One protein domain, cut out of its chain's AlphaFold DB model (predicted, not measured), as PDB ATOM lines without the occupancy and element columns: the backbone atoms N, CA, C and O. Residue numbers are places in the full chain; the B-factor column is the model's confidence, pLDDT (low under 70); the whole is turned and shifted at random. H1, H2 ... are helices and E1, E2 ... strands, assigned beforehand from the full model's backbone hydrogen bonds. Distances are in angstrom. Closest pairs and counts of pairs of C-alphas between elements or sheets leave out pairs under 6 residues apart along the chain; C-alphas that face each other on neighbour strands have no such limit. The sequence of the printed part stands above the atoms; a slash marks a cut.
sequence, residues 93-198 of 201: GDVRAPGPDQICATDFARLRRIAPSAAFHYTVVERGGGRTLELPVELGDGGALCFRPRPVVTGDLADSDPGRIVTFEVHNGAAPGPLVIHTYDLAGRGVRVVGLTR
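What this domain is: This is residues 93 to 198 of the 201 residues of an uncharacterized protein of Deltaproteobacteria bacterium (UniProt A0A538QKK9). Two antiparallel sheets lie face to face as a sandwich, E1 E2 E6 E5 on E4 E3 E7 E8 E9, their strands crossing at 28 degrees; at one edge E4 runs on into E5, so the chain passes there from one sheet to the other. The body is lengthened at both ends: at one by the short helix H1 and the turn at Pro 116 in the link that follows it, at the other by the long link around Asp 156. The printed part has 106 residues, with named elements in the order E1 E2 H1 E3 E4 E5 E6 E7 E8 E9, and is mostly strand. It is compact, with a radius of gyration of the C-alphas of 14.0 A and spans of 46 by 23 by 21 A.

How they stand to each other: E1, residues 93 to 99, and E2, residues 102 to 107, form a hairpin, with N 96 and O 104 2.9 A apart. H1, residues 108 to 111, only grazes this sheet; it is too short for an O i to N i+4 pair, and its one O i to N i+3 pair is out of range. E3, residues 123 to 128, and E4, residues 131 to 135, form a hairpin in the other sheet, with N 133 and O 126 2.9 A apart. E4 runs on at 25 degrees into E5, residues 137 to 139, which forms a hairpin with E6, residues 144 to 147; N 146 and O 138 are 2.8 A apart. E6 is also antiparallel to E2, with N 105 and O 145 2.8 A apart. E7, residues 165 to 171, is antiparallel to E3, with N 125 and O 169 2.9 A apart. E7, E8, residues 179 to 185, and E9, residues 191 to 197, make a meander, each strand the antiparallel neighbour of the one before; N 168 and O 181 are 2.9 A apart, N 182 and O 195 2.8 A. The closest C-alphas of E1 and E9, edge strands of the two sheets, are those of Ala 97 and Val 191, 7.2 A apart.

Where its parts are: E1 begins at C-alpha 93 (-8.375, -6.346, 51.633) and measures 17.6 A. E7 measures 19.7 A, E8 18.3 A and E9 16.8 A, ending at C-alpha 197 (-1.826, -0.659, 57.290). E2 measures 16.3 A, E3 16.6 A, E4 12.3 A and E6 10.5 A; H1 and E5 are shorter.

The domain as a whole: The C-alphas of Pro 116 and Asp 156, the two farthest apart, are 46.4 A from each other. The links H1 to E3 and E6 to E7 are long. The five-stranded sheet is strongly twisted. The printed part has no cut; its mean pLDDT is 93.3, and residue 154 is under 70.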
ATOM      1  N   GLY A  93      -9.549  -5.505  51.855       97.06
ATOM      2  CA  GLY A  93      -8.375  -6.346  51.633       97.06
ATOM      3  C   GLY A  93      -8.218  -6.742  50.167       97.06
ATOM      4  O   GLY A  93      -8.791  -6.104  49.292       97.06
ATOM      5  N   ASP A  94      -7.410  -7.768  49.901       96.56
ATOM      6  CA  ASP A  94      -7.139  -8.299  48.552       96.56
ATOM      7  C   ASP A  94      -6.749  -7.222  47.535       96.56
ATOM      8  O   ASP A  94      -7.198  -7.228  46.385       96.56
ATOM      9  N   VAL A  95      -5.899  -6.299  48.001       97.81
ATOM     10  CA  VAL A  95      -5.394  -5.177  47.213       97.81
ATOM     11  C   VAL A  95      -4.557  -5.695  46.056       97.81
ATOM     12  O   VAL A  95      -3.623  -6.473  46.252       97.81
ATOM     13  N   ARG A  96      -4.896  -5.246  44.853       94.62
ATOM     14  CA  ARG A  96      -4.236  -5.604  43.600       94.62
ATOM     15  C   ARG A  96      -4.084  -4.353  42.744       94.62
ATOM     16  O   ARG A  96      -4.958  -3.495  42.761       94.62
ATOM     17  N   ALA A  97      -3.005  -4.278  41.975       92.44
ATOM     18  CA  ALA A  97      -2.815  -3.274  40.932       92.44
ATOM     19  C   ALA A  97      -2.859  -3.996  39.573       92.44
ATOM     20  O   ALA A  97      -1.820  -4.464  39.108       92.44
ATOM     21  N   PRO A  98      -4.056  -4.233  38.996       87.56
ATOM     22  CA  PRO A  98      -4.203  -5.037  37.776       87.56
ATOM     23  C   PRO A  98      -3.635  -4.358  36.520       87.56
ATOM     24  O   PRO A  98      -3.440  -5.026  35.508       87.56
ATOM     25  N   GLY A  99      -3.368  -3.056  36.580       84.06
ATOM     26  CA  GLY A  99      -2.780  -2.267  35.504       84.06
ATOM     27  C   GLY A  99      -2.005  -1.071  36.061       84.06
ATOM     28  O   GLY A  99      -1.991  -0.864  37.279       84.06
ATOM     29  N   PRO A 100      -1.356  -0.277  35.193       83.81
ATOM     30  CA  PRO A 100      -0.520   0.837  35.628       83.81
ATOM     31  C   PRO A 100      -1.329   1.966  36.288       83.81
ATOM     32  O   PRO A 100      -0.825   2.685  37.142       83.81
ATOM     33  N   ASP A 101      -2.598   2.117  35.927       88.31
ATOM     34  CA  ASP A 101      -3.443   3.244  36.309       88.31
ATOM     35  C   ASP A 101      -4.575   2.856  37.265       88.31
ATOM     36  O   ASP A 101      -5.491   3.648  37.465       88.31
ATOM     37  N   GLN A 102      -4.543   1.659  37.860       95.00
ATOM     38  CA  GLN A 102      -5.648   1.177  38.683       95.00
ATOM     39  C   GLN A 102      -5.165   0.407  39.913       95.00
ATOM     40  O   GLN A 102      -4.346  -0.506  39.818       95.00
ATOM     41  N   ILE A 103      -5.743   0.732  41.069       97.44
ATOM     42  CA  ILE A 103      -5.691  -0.095  42.275       97.44
ATOM     43  C   ILE A 103      -7.105  -0.576  42.565       97.44
ATOM     44  O   ILE A 103      -8.049   0.212  42.556       97.44
ATOM     45  N   CYS A 104      -7.242  -1.862  42.863       97.69
ATOM     46  CA  CYS A 104      -8.487  -2.473  43.293       97.69
ATOM     47  C   CYS A 104      -8.336  -3.114  44.672       97.69
ATOM     48  O   CYS A 104      -7.273  -3.625  45.022       97.69
ATOM     49  N   ALA A 105      -9.423  -3.132  45.434       98.31
ATOM     50  CA  ALA A 105      -9.548  -3.824  46.709       98.31
ATOM     51  C   ALA A 105     -10.908  -4.531  46.793       98.31
ATOM     52  O   ALA A 105     -11.830  -4.257  46.028       98.31
ATOM     53  N   THR A 106     -11.032  -5.460  47.734       98.50
ATOM     54  CA  THR A 106     -12.292  -6.131  48.068       98.50
ATOM     55  C   THR A 106     -12.764  -5.668  49.434       98.50
ATOM     56  O   THR A 106     -12.045  -5.810  50.424       98.50
ATOM     57  N   ASP A 107     -13.982  -5.146  49.501       98.44
ATOM     58  CA  ASP A 107     -14.701  -4.930  50.749       98.44
ATOM     59  C   ASP A 107     -15.391  -6.233  51.169       98.44
ATOM     60  O   ASP A 107     -16.424  -6.627  50.617       98.44
ATOM     61  N   PHE A 108     -14.821  -6.911  52.167       98.38
ATOM     62  CA  PHE A 108     -15.360  -8.178  52.659       98.38
ATOM     63  C   PHE A 108     -16.721  -8.030  53.357       98.38
ATOM     64  O   PHE A 108     -17.516  -8.976  53.348       98.38
ATOM     65  N   ALA A 109     -17.028  -6.856  53.922       97.50
ATOM     66  CA  ALA A 109     -18.327  -6.591  54.533       97.50
ATOM     67  C   ALA A 109     -19.414  -6.441  53.458       97.50
ATOM     68  O   ALA A 109     -20.510  -6.989  53.620       97.50
ATOM     69  N   ARG A 110     -19.094  -5.787  52.330       97.25
ATOM     70  CA  ARG A 110     -19.981  -5.708  51.155       97.25
ATOM     71  C   ARG A 110     -20.117  -7.064  50.458       97.25
ATOM     72  O   ARG A 110     -21.241  -7.492  50.203       97.25
ATOM     73  N   LEU A 111     -19.008  -7.781  50.228       97.62
ATOM     74  CA  LEU A 111     -18.998  -9.119  49.612       97.62
ATOM     75  C   LEU A 111     -19.945 -10.089  50.337       97.62
ATOM     76  O   LEU A 111     -20.669 -10.850  49.694       97.62
ATOM     77  N   ARG A 112     -19.963 -10.062  51.676       97.06
ATOM     78  CA  ARG A 112     -20.780 -10.971  52.500       97.06
ATOM     79  C   ARG A 112     -22.095 -10.380  52.996       97.06
ATOM     80  O   ARG A 112     -22.825 -11.071  53.711       97.06
ATOM     81  N   ARG A 113     -22.430  -9.157  52.567       95.38
ATOM     82  CA  ARG A 113     -23.662  -8.446  52.949       95.38
ATOM     83  C   ARG A 113     -23.833  -8.430  54.472       95.38
ATOM     84  O   ARG A 113     -24.846  -8.888  55.005       95.38
ATOM     85  N   ILE A 114     -22.774  -8.009  55.162       94.69
ATOM     86  CA  ILE A 114     -22.723  -7.913  56.628       94.69
ATOM     87  C   ILE A 114     -23.382  -6.621  57.114       94.69
ATOM     88  O   ILE A 114     -24.004  -6.617  58.171       94.69
ATOM     89  N   ALA A 115     -23.302  -5.559  56.314       91.75
ATOM     90  CA  ALA A 115     -24.001  -4.297  56.520       91.75
ATOM     91  C   ALA A 115     -24.963  -4.026  55.344       91.75
ATOM     92  O   ALA A 115     -24.741  -4.554  54.245       91.75
ATOM     93  N   PRO A 116     -26.034  -3.233  55.546       92.56
ATOM     94  CA  PRO A 116     -26.912  -2.811  54.457       92.56
ATOM     95  C   PRO A 116     -26.148  -1.950  53.444       92.56
ATOM     96  O   PRO A 116     -25.202  -1.255  53.803       92.56
ATOM     97  N   SER A 117     -26.578  -1.953  52.179       91.25
ATOM     98  CA  SER A 117     -25.915  -1.194  51.102       91.25
ATOM     99  C   SER A 117     -25.789   0.302  51.406       91.25
ATOM    100  O   SER A 117     -24.773   0.900  51.071       91.25
ATOM    101  N   ALA A 118     -26.775   0.884  52.092       94.38
ATOM    102  CA  ALA A 118     -26.785   2.290  52.494       94.38
ATOM    103  C   ALA A 118     -25.764   2.645  53.593       94.38
ATOM    104  O   ALA A 118     -25.562   3.820  53.868       94.38
ATOM    105  N   ALA A 119     -25.128   1.663  54.241       94.50
ATOM    106  CA  ALA A 119     -24.073   1.938  55.219       94.50
ATOM    107  C   ALA A 119     -22.728   2.283  54.558       94.50
ATOM    108  O   ALA A 119     -21.839   2.813  55.224       94.50
ATOM    109  N   PHE A 120     -22.558   1.967  53.269       96.56
ATOM    110  CA  PHE A 120     -21.280   2.118  52.587       96.56
ATOM    111  C   PHE A 120     -21.157   3.485  51.910       96.56
ATOM    112  O   PHE A 120     -21.937   3.822  51.022       96.56
ATOM    113  N   HIS A 121     -20.122   4.228  52.293       96.25
ATOM    114  CA  HIS A 121     -19.764   5.532  51.743       96.25
ATOM    115  C   HIS A 121     -18.257   5.525  51.492       96.25
ATOM    116  O   HIS A 121     -17.465   5.607  52.431       96.25
ATOM    117  N   TYR A 122     -17.857   5.327  50.237       97.88
ATOM    118  CA  TYR A 122     -16.447   5.162  49.904       97.88
ATOM    119  C   TYR A 122     -15.767   6.509  49.698       97.88
ATOM    120  O   TYR A 122     -16.223   7.308  48.884       97.88
ATOM    121  N   THR A 123     -14.644   6.716  50.381       98.31
ATOM    122  CA  THR A 123     -13.717   7.817  50.101       98.31
ATOM    123  C   THR A 123     -12.318   7.252  49.911       98.31
ATOM    124  O   THR A 123     -11.907   6.311  50.599       98.31
ATOM    125  N   VAL A 124     -11.594   7.801  48.939       98.62
ATOM    126  CA  VAL A 124     -10.194   7.462  48.681       98.62
ATOM    127  C   VAL A 124      -9.401   8.750  48.652       98.62
ATOM    128  O   VAL A 124      -9.620   9.587  47.782       98.62
ATOM    129  N   VAL A 125      -8.462   8.894  49.581       98.31
ATOM    130  CA  VAL A 125      -7.557  10.044  49.640       98.31
ATOM    131  C   VAL A 125      -6.149   9.594  49.278       98.31
ATOM    132  O   VAL A 125      -5.536   8.801  49.992       98.31
ATOM    133  N   GLU A 126      -5.636  10.111  48.168       97.44
ATOM    134  CA  GLU A 126      -4.250   9.967  47.735       97.44
ATOM    135  C   GLU A 126      -3.386  11.058  48.379       97.44
ATOM    136  O   GLU A 126      -3.727  12.241  48.324       97.44
ATOM    137  N   ARG A 127      -2.249  10.672  48.970       96.69
ATOM    138  CA  ARG A 127      -1.236  11.603  49.494       96.69
ATOM    139  C   ARG A 127       0.150  11.233  48.982       96.69
ATOM    140  O   ARG A 127       0.619  10.122  49.236       96.69
ATOM    141  N   GLY A 128       0.806  12.175  48.306       93.19
ATOM    142  CA  GLY A 128       2.142  12.014  47.722       93.19
ATOM    143  C   GLY A 128       2.575  13.252  46.928       93.19
ATOM    144  O   GLY A 128       1.735  14.048  46.505       93.19
ATOM    145  N   GLY A 129       3.887  13.461  46.768       86.62
ATOM    146  CA  GLY A 129       4.438  14.603  46.014       86.62
ATOM    147  C   GLY A 129       3.977  15.985  46.509       86.62
ATOM    148  O   GLY A 129       3.784  16.893  45.707       86.62
ATOM    149  N   GLY A 130       3.719  16.133  47.814       89.00
ATOM    150  CA  GLY A 130       3.211  17.378  48.411       89.00
ATOM    151  C   GLY A 130       1.732  17.677  48.132       89.00
ATOM    152  O   GLY A 130       1.255  18.754  48.482       89.00
ATOM    153  N   ARG A 131       0.989  16.744  47.522       91.38
ATOM    154  CA  ARG A 131      -0.435  16.897  47.201       91.38
ATOM    155  C   ARG A 131      -1.293  15.955  48.036       91.38
ATOM    156  O   ARG A 131      -0.855  14.877  48.432       91.38
ATOM    157  N   THR A 132      -2.534  16.373  48.259       96.44
ATOM    158  CA  THR A 132      -3.614  15.537  48.790       96.44
ATOM    159  C   THR A 132      -4.795  15.651  47.839       96.44
ATOM    160  O   THR A 132      -5.238  16.763  47.559       96.44
ATOM    161  N   LEU A 133      -5.267  14.524  47.312       96.25
ATOM    162  CA  LEU A 133      -6.334  14.472  46.314       96.25
ATOM    163  C   LEU A 133      -7.365  13.423  46.717       96.25
ATOM    164  O   LEU A 133      -7.006  12.301  47.066       96.25
ATOM    165  N   GLU A 134      -8.644  13.771  46.634       97.81
ATOM    166  CA  GLU A 134      -9.716  12.784  46.710       97.81
ATOM    167  C   GLU A 134      -9.934  12.167  45.323       97.81
ATOM    168  O   GLU A 134     -10.002  12.878  44.315       97.81
ATOM    169  N   LEU A 135      -9.990  10.838  45.263       97.69
ATOM    170  CA  LEU A 135     -10.129  10.084  44.026       97.69
ATOM    171  C   LEU A 135     -11.542   9.503  43.897       97.69
ATOM    172  O   LEU A 135     -12.086   8.987  44.876       97.69
ATOM    173  N   PRO A 136     -12.125   9.509  42.684       97.75
ATOM    174  CA  PRO A 136     -13.374   8.809  42.435       97.75
ATOM    175  C   PRO A 136     -13.183   7.294  42.578       97.75
ATOM    176  O   PRO A 136     -12.146   6.740  42.198       97.75
ATOM    177  N   VAL A 137     -14.218   6.629  43.090       97.94
ATOM    178  CA  VAL A 137     -14.246   5.180  43.306       97.94
ATOM    179  C   VAL A 137     -15.202   4.525  42.318       97.94
ATOM    180  O   VAL A 137     -16.370   4.892  42.222       97.94
ATOM    181  N   GLU A 138     -14.711   3.519  41.608       97.31
ATOM    182  CA  GLU A 138     -15.485   2.658  40.721       97.31
ATOM    183  C   GLU A 138     -15.865   1.383  41.485       97.31
ATOM    184  O   GLU A 138     -15.005   0.588  41.870       97.31
ATOM    185  N   LEU A 139     -17.159   1.182  41.742       96.94
ATOM    186  CA  LEU A 139     -17.645  -0.018  42.421       96.94
ATOM    187  C   LEU A 139     -17.882  -1.140  41.411       96.94
ATOM    188  O   LEU A 139     -18.606  -0.963  40.438       96.94
ATOM    189  N   GLY A 140     -17.317  -2.311  41.688       92.94
ATOM    190  CA  GLY A 140     -17.582  -3.540  40.945       92.94
ATOM    191  C   GLY A 140     -18.515  -4.491  41.694       92.94
ATOM    192  O   GLY A 140     -19.015  -4.195  42.790       92.94
ATOM    193  N   ASP A 141     -18.710  -5.669  41.109       90.62
ATOM    194  CA  ASP A 141     -19.429  -6.783  41.723       90.62
ATOM    195  C   ASP A 141     -18.638  -7.421  42.872       90.62
ATOM    196  O   ASP A 141     -17.444  -7.184  43.055       90.62
ATOM    197  N   GLY A 142     -19.307  -8.243  43.685       86.81
ATOM    198  CA  GLY A 142     -18.628  -9.062  44.699       86.81
ATOM    199  C   GLY A 142     -17.830  -8.259  45.736       86.81
ATOM    200  O   GLY A 142     -16.815  -8.732  46.234       86.81
ATOM    201  N   GLY A 143     -18.255  -7.033  46.051       94.94
ATOM    202  CA  GLY A 143     -17.541  -6.160  46.989       94.94
ATOM    203  C   GLY A 143     -16.272  -5.520  46.419       94.94
ATOM    204  O   GLY A 143     -15.557  -4.864  47.171       94.94
ATOM    205  N   ALA A 144     -15.989  -5.671  45.123       97.00
ATOM    206  CA  ALA A 144     -14.865  -4.999  44.486       97.00
ATOM    207  C   ALA A 144     -15.066  -3.477  44.465       97.00
ATOM    208  O   ALA A 144     -16.171  -2.977  44.230       97.00
ATOM    209  N   LEU A 145     -13.973  -2.753  44.678       97.62
ATOM    210  CA  LEU A 145     -13.844  -1.334  44.381       97.62
ATOM    211  C   LEU A 145     -12.489  -1.088  43.726       97.62
ATOM    212  O   LEU A 145     -11.500  -1.736  44.078       97.62
ATOM    213  N   CYS A 146     -12.444  -0.147  42.801       97.88
ATOM    214  CA  CYS A 146     -11.230   0.273  42.130       97.88
ATOM    215  C   CYS A 146     -11.159   1.798  42.088       97.88
ATOM    216  O   CYS A 146     -12.175   2.487  42.136       97.88
ATOM    217  N   PHE A 147      -9.954   2.336  42.007       97.81
ATOM    218  CA  PHE A 147      -9.711   3.760  41.814       97.81
ATOM    219  C   PHE A 147      -8.431   3.942  41.004       97.81
ATOM    220  O   PHE A 147      -7.594   3.036  40.929       97.81
ATOM    221  N   ARG A 148      -8.296   5.114  40.379       96.31
ATOM    222  CA  ARG A 148      -7.159   5.430  39.513       96.31
ATOM    223  C   ARG A 148      -6.186   6.392  40.197       96.31
ATOM    224  O   ARG A 148      -6.558   7.556  40.370       96.31
ATOM    225  N   PRO A 149      -4.968   5.948  40.563       94.56
ATOM    226  CA  PRO A 149      -3.913   6.831  41.047       94.56
ATOM    227  C   PRO A 149      -3.609   7.980  40.084       94.56
ATOM    228  O   PRO A 149      -3.719   7.834  38.862       94.56
ATOM    229  N   ARG A 150      -3.174   9.121  40.621       91.44
ATOM    230  CA  ARG A 150      -2.625  10.227  39.837       91.44
ATOM    231  C   ARG A 150      -1.104  10.228  39.974       91.44
ATOM    232  O   ARG A 150      -0.610  10.279  41.094       91.44
ATOM    233  N   PRO A 151      -0.347  10.231  38.861       85.81
ATOM    234  CA  PRO A 151       1.102  10.368  38.932       85.81
ATOM    235  C   PRO A 151       1.482  11.620  39.731       85.81
ATOM    236  O   PRO A 151       1.016  12.727  39.428       85.81
ATOM    237  N   VAL A 152       2.283  11.443  40.780       79.19
ATOM    238  CA  VAL A 152       2.818  12.527  41.620       79.19
ATOM    239  C   VAL A 152       4.258  12.858  41.248       79.19
ATOM    240  O   VAL A 152       4.708  13.971  41.514       79.19
ATOM    241  N   VAL A 153       4.973  11.924  40.615       76.62
ATOM    242  CA  VAL A 153       6.381  12.096  40.248       76.62
ATOM    243  C   VAL A 153       6.504  12.602  38.816       76.62
ATOM    244  O   VAL A 153       6.029  11.967  37.877       76.62
ATOM    245  N   THR A 154       7.203  13.720  38.635       68.94
ATOM    246  CA  THR A 154       7.477  14.323  37.317       68.94
ATOM    247  C   THR A 154       8.962  14.298  36.934       68.94
ATOM    248  O   THR A 154       9.358  14.991  36.002       68.94
ATOM    249  N   GLY A 155       9.798  13.534  37.648       70.56
ATOM    250  CA  GLY A 155      11.255  13.514  37.469       70.56
ATOM    251  C   GLY A 155      11.888  12.122  37.533       70.56
ATOM    252  O   GLY A 155      11.215  11.115  37.781       70.56
ATOM    253  N   ASP A 156      13.201  12.083  37.312       82.19
ATOM    254  CA  ASP A 156      13.996  10.855  37.313       82.19
ATOM    255  C   ASP A 156      14.511  10.541  38.725       82.19
ATOM    256  O   ASP A 156      15.567  10.998  39.159       82.19
ATOM    257  N   LEU A 157      13.689   9.824  39.489       85.38
ATOM    258  CA  LEU A 157      14.030   9.294  40.809       85.38
ATOM    259  C   LEU A 157      14.236   7.778  40.728       85.38
ATOM    260  O   LEU A 157      13.543   7.102  39.965       85.38
ATOM    261  N   ALA A 158      15.086   7.202  41.576       89.50
ATOM    262  CA  ALA A 158      15.164   5.744  41.702       89.50
ATOM    263  C   ALA A 158      13.812   5.151  42.153       89.50
ATOM    264  O   ALA A 158      13.069   5.789  42.893       89.50
ATOM    265  N   ASP A 159      13.485   3.915  41.760       88.94
ATOM    266  CA  ASP A 159      12.188   3.267  42.063       88.94
ATOM    267  C   ASP A 159      11.887   3.094  43.561       88.94
ATOM    268  O   ASP A 159      10.740   2.858  43.946       88.94
ATOM    269  N   SER A 160      12.916   3.154  44.404       88.19
ATOM    270  CA  SER A 160      12.824   3.072  45.864       88.19
ATOM    271  C   SER A 160      12.908   4.431  46.558       88.19
ATOM    272  O   SER A 160      12.931   4.475  47.788       88.19
ATOM    273  N   ASP A 161      13.010   5.522  45.800       90.94
ATOM    274  CA  ASP A 161      13.182   6.860  46.353       90.94
ATOM    275  C   ASP A 161      11.965   7.257  47.216       90.94
ATOM    276  O   ASP A 161      10.820   7.072  46.782       90.94
ATOM    277  N   PRO A 162      12.167   7.800  48.431       88.50
ATOM    278  CA  PRO A 162      11.073   8.245  49.294       88.50
ATOM    279  C   PRO A 162      10.141   9.275  48.644       88.50
ATOM    280  O   PRO A 162       8.954   9.305  48.960       88.50
ATOM    281  N   GLY A 163      10.637  10.080  47.702       88.81
ATOM    282  CA  GLY A 163       9.844  11.027  46.919       88.81
ATOM    283  C   GLY A 163       8.814  10.367  45.996       88.81
ATOM    284  O   GLY A 163       7.888  11.037  45.544       88.81
ATOM    285  N   ARG A 164       8.926   9.052  45.753       91.69
ATOM    286  CA  ARG A 164       7.930   8.251  45.025       91.69
ATOM    287  C   ARG A 164       6.862   7.639  45.934       91.69
ATOM    288  O   ARG A 164       5.969   6.969  45.419       91.69
ATOM    289  N   ILE A 165       6.945   7.805  47.257       93.06
ATOM    290  CA  ILE A 165       5.967   7.213  48.175       93.06
ATOM    291  C   ILE A 165       4.614   7.904  48.003       93.06
ATOM    292  O   ILE A 165       4.482   9.118  48.175       93.06
ATOM    293  N   VAL A 166       3.597   7.096  47.713       95.56
ATOM    294  CA  VAL A 166       2.197   7.517  47.664       95.56
ATOM    295  C   VAL A 166       1.383   6.610  48.564       95.56
ATOM    296  O   VAL A 166       1.499   5.380  48.506       95.56
ATOM    297  N   THR A 167       0.553   7.224  49.401       97.62
ATOM    298  CA  THR A 167      -0.392   6.511  50.259       97.62
ATOM    299  C   THR A 167      -1.818   6.740  49.790       97.62
ATOM    300  O   THR A 167      -2.173   7.850  49.399       97.62
ATOM    301  N   PHE A 168      -2.632   5.691  49.860       98.25
ATOM    302  CA  PHE A 168      -4.065   5.757  49.593       98.25
ATOM    303  C   PHE A 168      -4.814   5.365  50.851       98.25
ATOM    304  O   PHE A 168      -4.724   4.219  51.291       98.25
ATOM    305  N   GLU A 169      -5.535   6.309  51.435       98.38
ATOM    306  CA  GLU A 169      -6.418   6.063  52.563       98.38
ATOM    307  C   GLU A 169      -7.827   5.790  52.039       98.38
ATOM    308  O   GLU A 169      -8.456   6.666  51.452       98.38
ATOM    309  N   VAL A 170      -8.292   4.556  52.219       98.56
ATOM    310  CA  VAL A 170      -9.560   4.058  51.687       98.56
ATOM    311  C   VAL A 170     -10.518   3.792  52.839       98.56
ATOM    312  O   VAL A 170     -10.301   2.876  53.640       98.56
ATOM    313  N   HIS A 171     -11.601   4.559  52.898       98.00
ATOM    314  CA  HIS A 171     -12.718   4.326  53.810       98.00
ATOM    315  C   HIS A 171     -13.873   3.674  53.065       98.00
ATOM    316  O   HIS A 171     -14.101   3.960  51.892       98.00
ATOM    317  N   ASN A 172     -14.617   2.805  53.749       96.94
ATOM    318  CA  ASN A 172     -15.875   2.271  53.228       96.94
ATOM    319  C   ASN A 172     -17.112   2.861  53.918       96.94
ATOM    320  O   ASN A 172     -18.225   2.480  53.572       96.94
ATOM    321  N   GLY A 173     -16.933   3.717  54.929       95.00
ATOM    322  CA  GLY A 173     -18.003   4.360  55.697       95.00
ATOM    323  C   GLY A 173     -18.738   3.457  56.698       95.00
ATOM    324  O   GLY A 173     -19.337   3.970  57.636       95.00
ATOM    325  N   ALA A 174     -18.678   2.131  56.541       94.25
ATOM    326  CA  ALA A 174     -19.364   1.183  57.421       94.25
ATOM    327  C   ALA A 174     -18.515   0.754  58.633       94.25
ATOM    328  O   ALA A 174     -19.065   0.412  59.678       94.25
ATOM    329  N   ALA A 175     -17.188   0.742  58.494       93.50
ATOM    330  CA  ALA A 175     -16.246   0.502  59.585       93.50
ATOM    331  C   ALA A 175     -15.509   1.807  59.943       93.50
ATOM    332  O   ALA A 175     -15.308   2.639  59.059       93.50
ATOM    333  N   PRO A 176     -15.070   1.988  61.202       91.62
ATOM    334  CA  PRO A 176     -14.529   3.268  61.665       91.62
ATOM    335  C   PRO A 176     -13.133   3.594  61.111       91.62
ATOM    336  O   PRO A 176     -12.769   4.761  61.029       91.62
ATOM    337  N   GLY A 177     -12.337   2.579  60.760       91.50
ATOM    338  CA  GLY A 177     -10.945   2.754  60.339       91.50
ATOM    339  C   GLY A 177     -10.718   2.530  58.837       91.50
ATOM    340  O   GLY A 177     -11.340   1.633  58.253       91.50
ATOM    341  N   PRO A 178      -9.763   3.251  58.216       96.75
ATOM    342  CA  PRO A 178      -9.409   3.063  56.817       96.75
ATOM    343  C   PRO A 178      -8.518   1.844  56.582       96.75
ATOM    344  O   PRO A 178      -7.860   1.304  57.478       96.75
ATOM    345  N   LEU A 179      -8.437   1.447  55.316       98.19
ATOM    346  CA  LEU A 179      -7.275   0.750  54.785       98.19
ATOM    347  C   LEU A 179      -6.315   1.791  54.213       98.19
ATOM    348  O   LEU A 179      -6.695   2.544  53.327       98.19
ATOM    349  N   VAL A 180      -5.067   1.795  54.670       98.38
ATOM    350  CA  VAL A 180      -4.002   2.606  54.075       98.38
ATOM    351  C   VAL A 180      -3.115   1.707  53.222       98.38
ATOM    352  O   VAL A 180      -2.540   0.734  53.718       98.38
ATOM    353  N   ILE A 181      -3.019   2.028  51.937       98.38
ATOM    354  CA  ILE A 181      -2.204   1.320  50.950       98.38
ATOM    355  C   ILE A 181      -0.949   2.152  50.708       98.38
ATOM    356  O   ILE A 181      -1.045   3.299  50.285       98.38
ATOM    357  N   HIS A 182       0.217   1.573  50.973       97.25
ATOM    358  CA  HIS A 182       1.521   2.197  50.758       97.25
ATOM    359  C   HIS A 182       2.080   1.730  49.426       97.25
ATOM    360  O   HIS A 182       2.137   0.522  49.166       97.25
ATOM    361  N   THR A 183       2.492   2.672  48.585       95.94
ATOM    362  CA  THR A 183       2.971   2.385  47.233       95.94
ATOM    363  C   THR A 183       4.194   3.217  46.858       95.94
ATOM    364  O   THR A 183       4.457   4.246  47.478       95.94
ATOM    365  N   TYR A 184       4.896   2.781  45.814       93.75
ATOM    366  CA  TYR A 184       5.791   3.631  45.028       93.75
ATOM    367  C   TYR A 184       5.141   3.975  43.682       93.75
ATOM    368  O   TYR A 184       4.697   3.064  42.982       93.75
ATOM    369  N   ASP A 185       5.129   5.255  43.308       92.50
ATOM    370  CA  ASP A 185       4.770   5.739  41.969       92.50
ATOM    371  C   ASP A 185       5.943   5.524  40.998       92.50
ATOM    372  O   ASP A 185       6.985   6.180  41.083       92.50
ATOM    373  N   LEU A 186       5.777   4.584  40.068       90.81
ATOM    374  CA  LEU A 186       6.738   4.214  39.027       90.81
ATOM    375  C   LEU A 186       6.480   4.963  37.703       90.81
ATOM    376  O   LEU A 186       6.923   4.515  36.637       90.81
ATOM    377  N   ALA A 187       5.788   6.106  37.768       86.25
ATOM    378  CA  ALA A 187       5.399   6.952  36.644       86.25
ATOM    379  C   ALA A 187       4.553   6.180  35.616       86.25
ATOM    380  O   ALA A 187       3.553   5.559  35.966       86.25
ATOM    381  N   GLY A 188       4.944   6.170  34.337       84.38
ATOM    382  CA  GLY A 188       4.194   5.482  33.275       84.38
ATOM    383  C   GLY A 188       4.054   3.963  33.456       84.38
ATOM    384  O   GLY A 188       3.243   3.343  32.776       84.38
ATOM    385  N   ARG A 189       4.816   3.355  34.379       87.69
ATOM    386  CA  ARG A 189       4.695   1.931  34.746       87.69
ATOM    387  C   ARG A 189       3.643   1.679  35.831       87.69
ATOM    388  O   ARG A 189       3.357   0.524  36.132       87.69
ATOM    389  N   GLY A 190       3.077   2.741  36.401       88.31
ATOM    390  CA  GLY A 190       2.044   2.683  37.420       88.31
ATOM    391  C   GLY A 190       2.565   2.630  38.841       88.31
ATOM    392  O   GLY A 190       3.631   3.147  39.145       88.31
ATOM    393  N   VAL A 191       1.803   2.003  39.732       92.19
ATOM    394  CA  VAL A 191       2.114   1.950  41.165       92.19
ATOM    395  C   VAL A 191       2.518   0.550  41.610       92.19
ATOM    396  O   VAL A 191       1.947  -0.454  41.189       92.19
ATOM    397  N   ARG A 192       3.475   0.475  42.536       93.00
ATOM    398  CA  ARG A 192       3.861  -0.772  43.204       93.00
ATOM    399  C   ARG A 192       3.418  -0.746  44.655       93.00
ATOM    400  O   ARG A 192       3.946   0.036  45.436       93.00
ATOM    401  N   VAL A 193       2.488  -1.623  45.024       95.06
ATOM    402  CA  VAL A 193       2.060  -1.800  46.419       95.06
ATOM    403  C   VAL A 193       3.189  -2.434  47.226       95.06
ATOM    404  O   VAL A 193       3.715  -3.478  46.846       95.06
ATOM    405  N   VAL A 194       3.552  -1.810  48.344       95.00
ATOM    406  CA  VAL A 194       4.643  -2.262  49.223       95.00
ATOM    407  C   VAL A 194       4.209  -2.512  50.660       95.00
ATOM    408  O   VAL A 194       4.930  -3.161  51.411       95.00
ATOM    409  N   GLY A 195       3.025  -2.052  51.052       96.12
ATOM    410  CA  GLY A 195       2.526  -2.286  52.399       96.12
ATOM    411  C   GLY A 195       1.061  -1.934  52.551       96.12
ATOM    412  O   GLY A 195       0.520  -1.114  51.815       96.12
ATOM    413  N   LEU A 196       0.420  -2.557  53.536       97.38
ATOM    414  CA  LEU A 196      -0.953  -2.268  53.932       97.38
ATOM    415  C   LEU A 196      -0.979  -2.023  55.436       97.38
ATOM    416  O   LEU A 196      -0.522  -2.870  56.204       97.38
ATOM    417  N   THR A 197      -1.576  -0.919  55.870       96.69
ATOM    418  CA  THR A 197      -1.826  -0.659  57.290       96.69
ATOM    419  C   THR A 197      -3.305  -0.412  57.533       96.69
ATOM    420  O   THR A 197      -4.012   0.138  56.695       96.69
ATOM    421  N   ARG A 198      -3.790  -0.849  58.692       95.38
ATOM    422  CA  ARG A 198      -5.147  -0.577  59.172       95.38
ATOM    423  C   ARG A 198      -4.987   0.057  60.545       95.38
ATOM    424  O   ARG A 198      -4.811  -0.696  61.509       95.38
TER     425      ARG A 198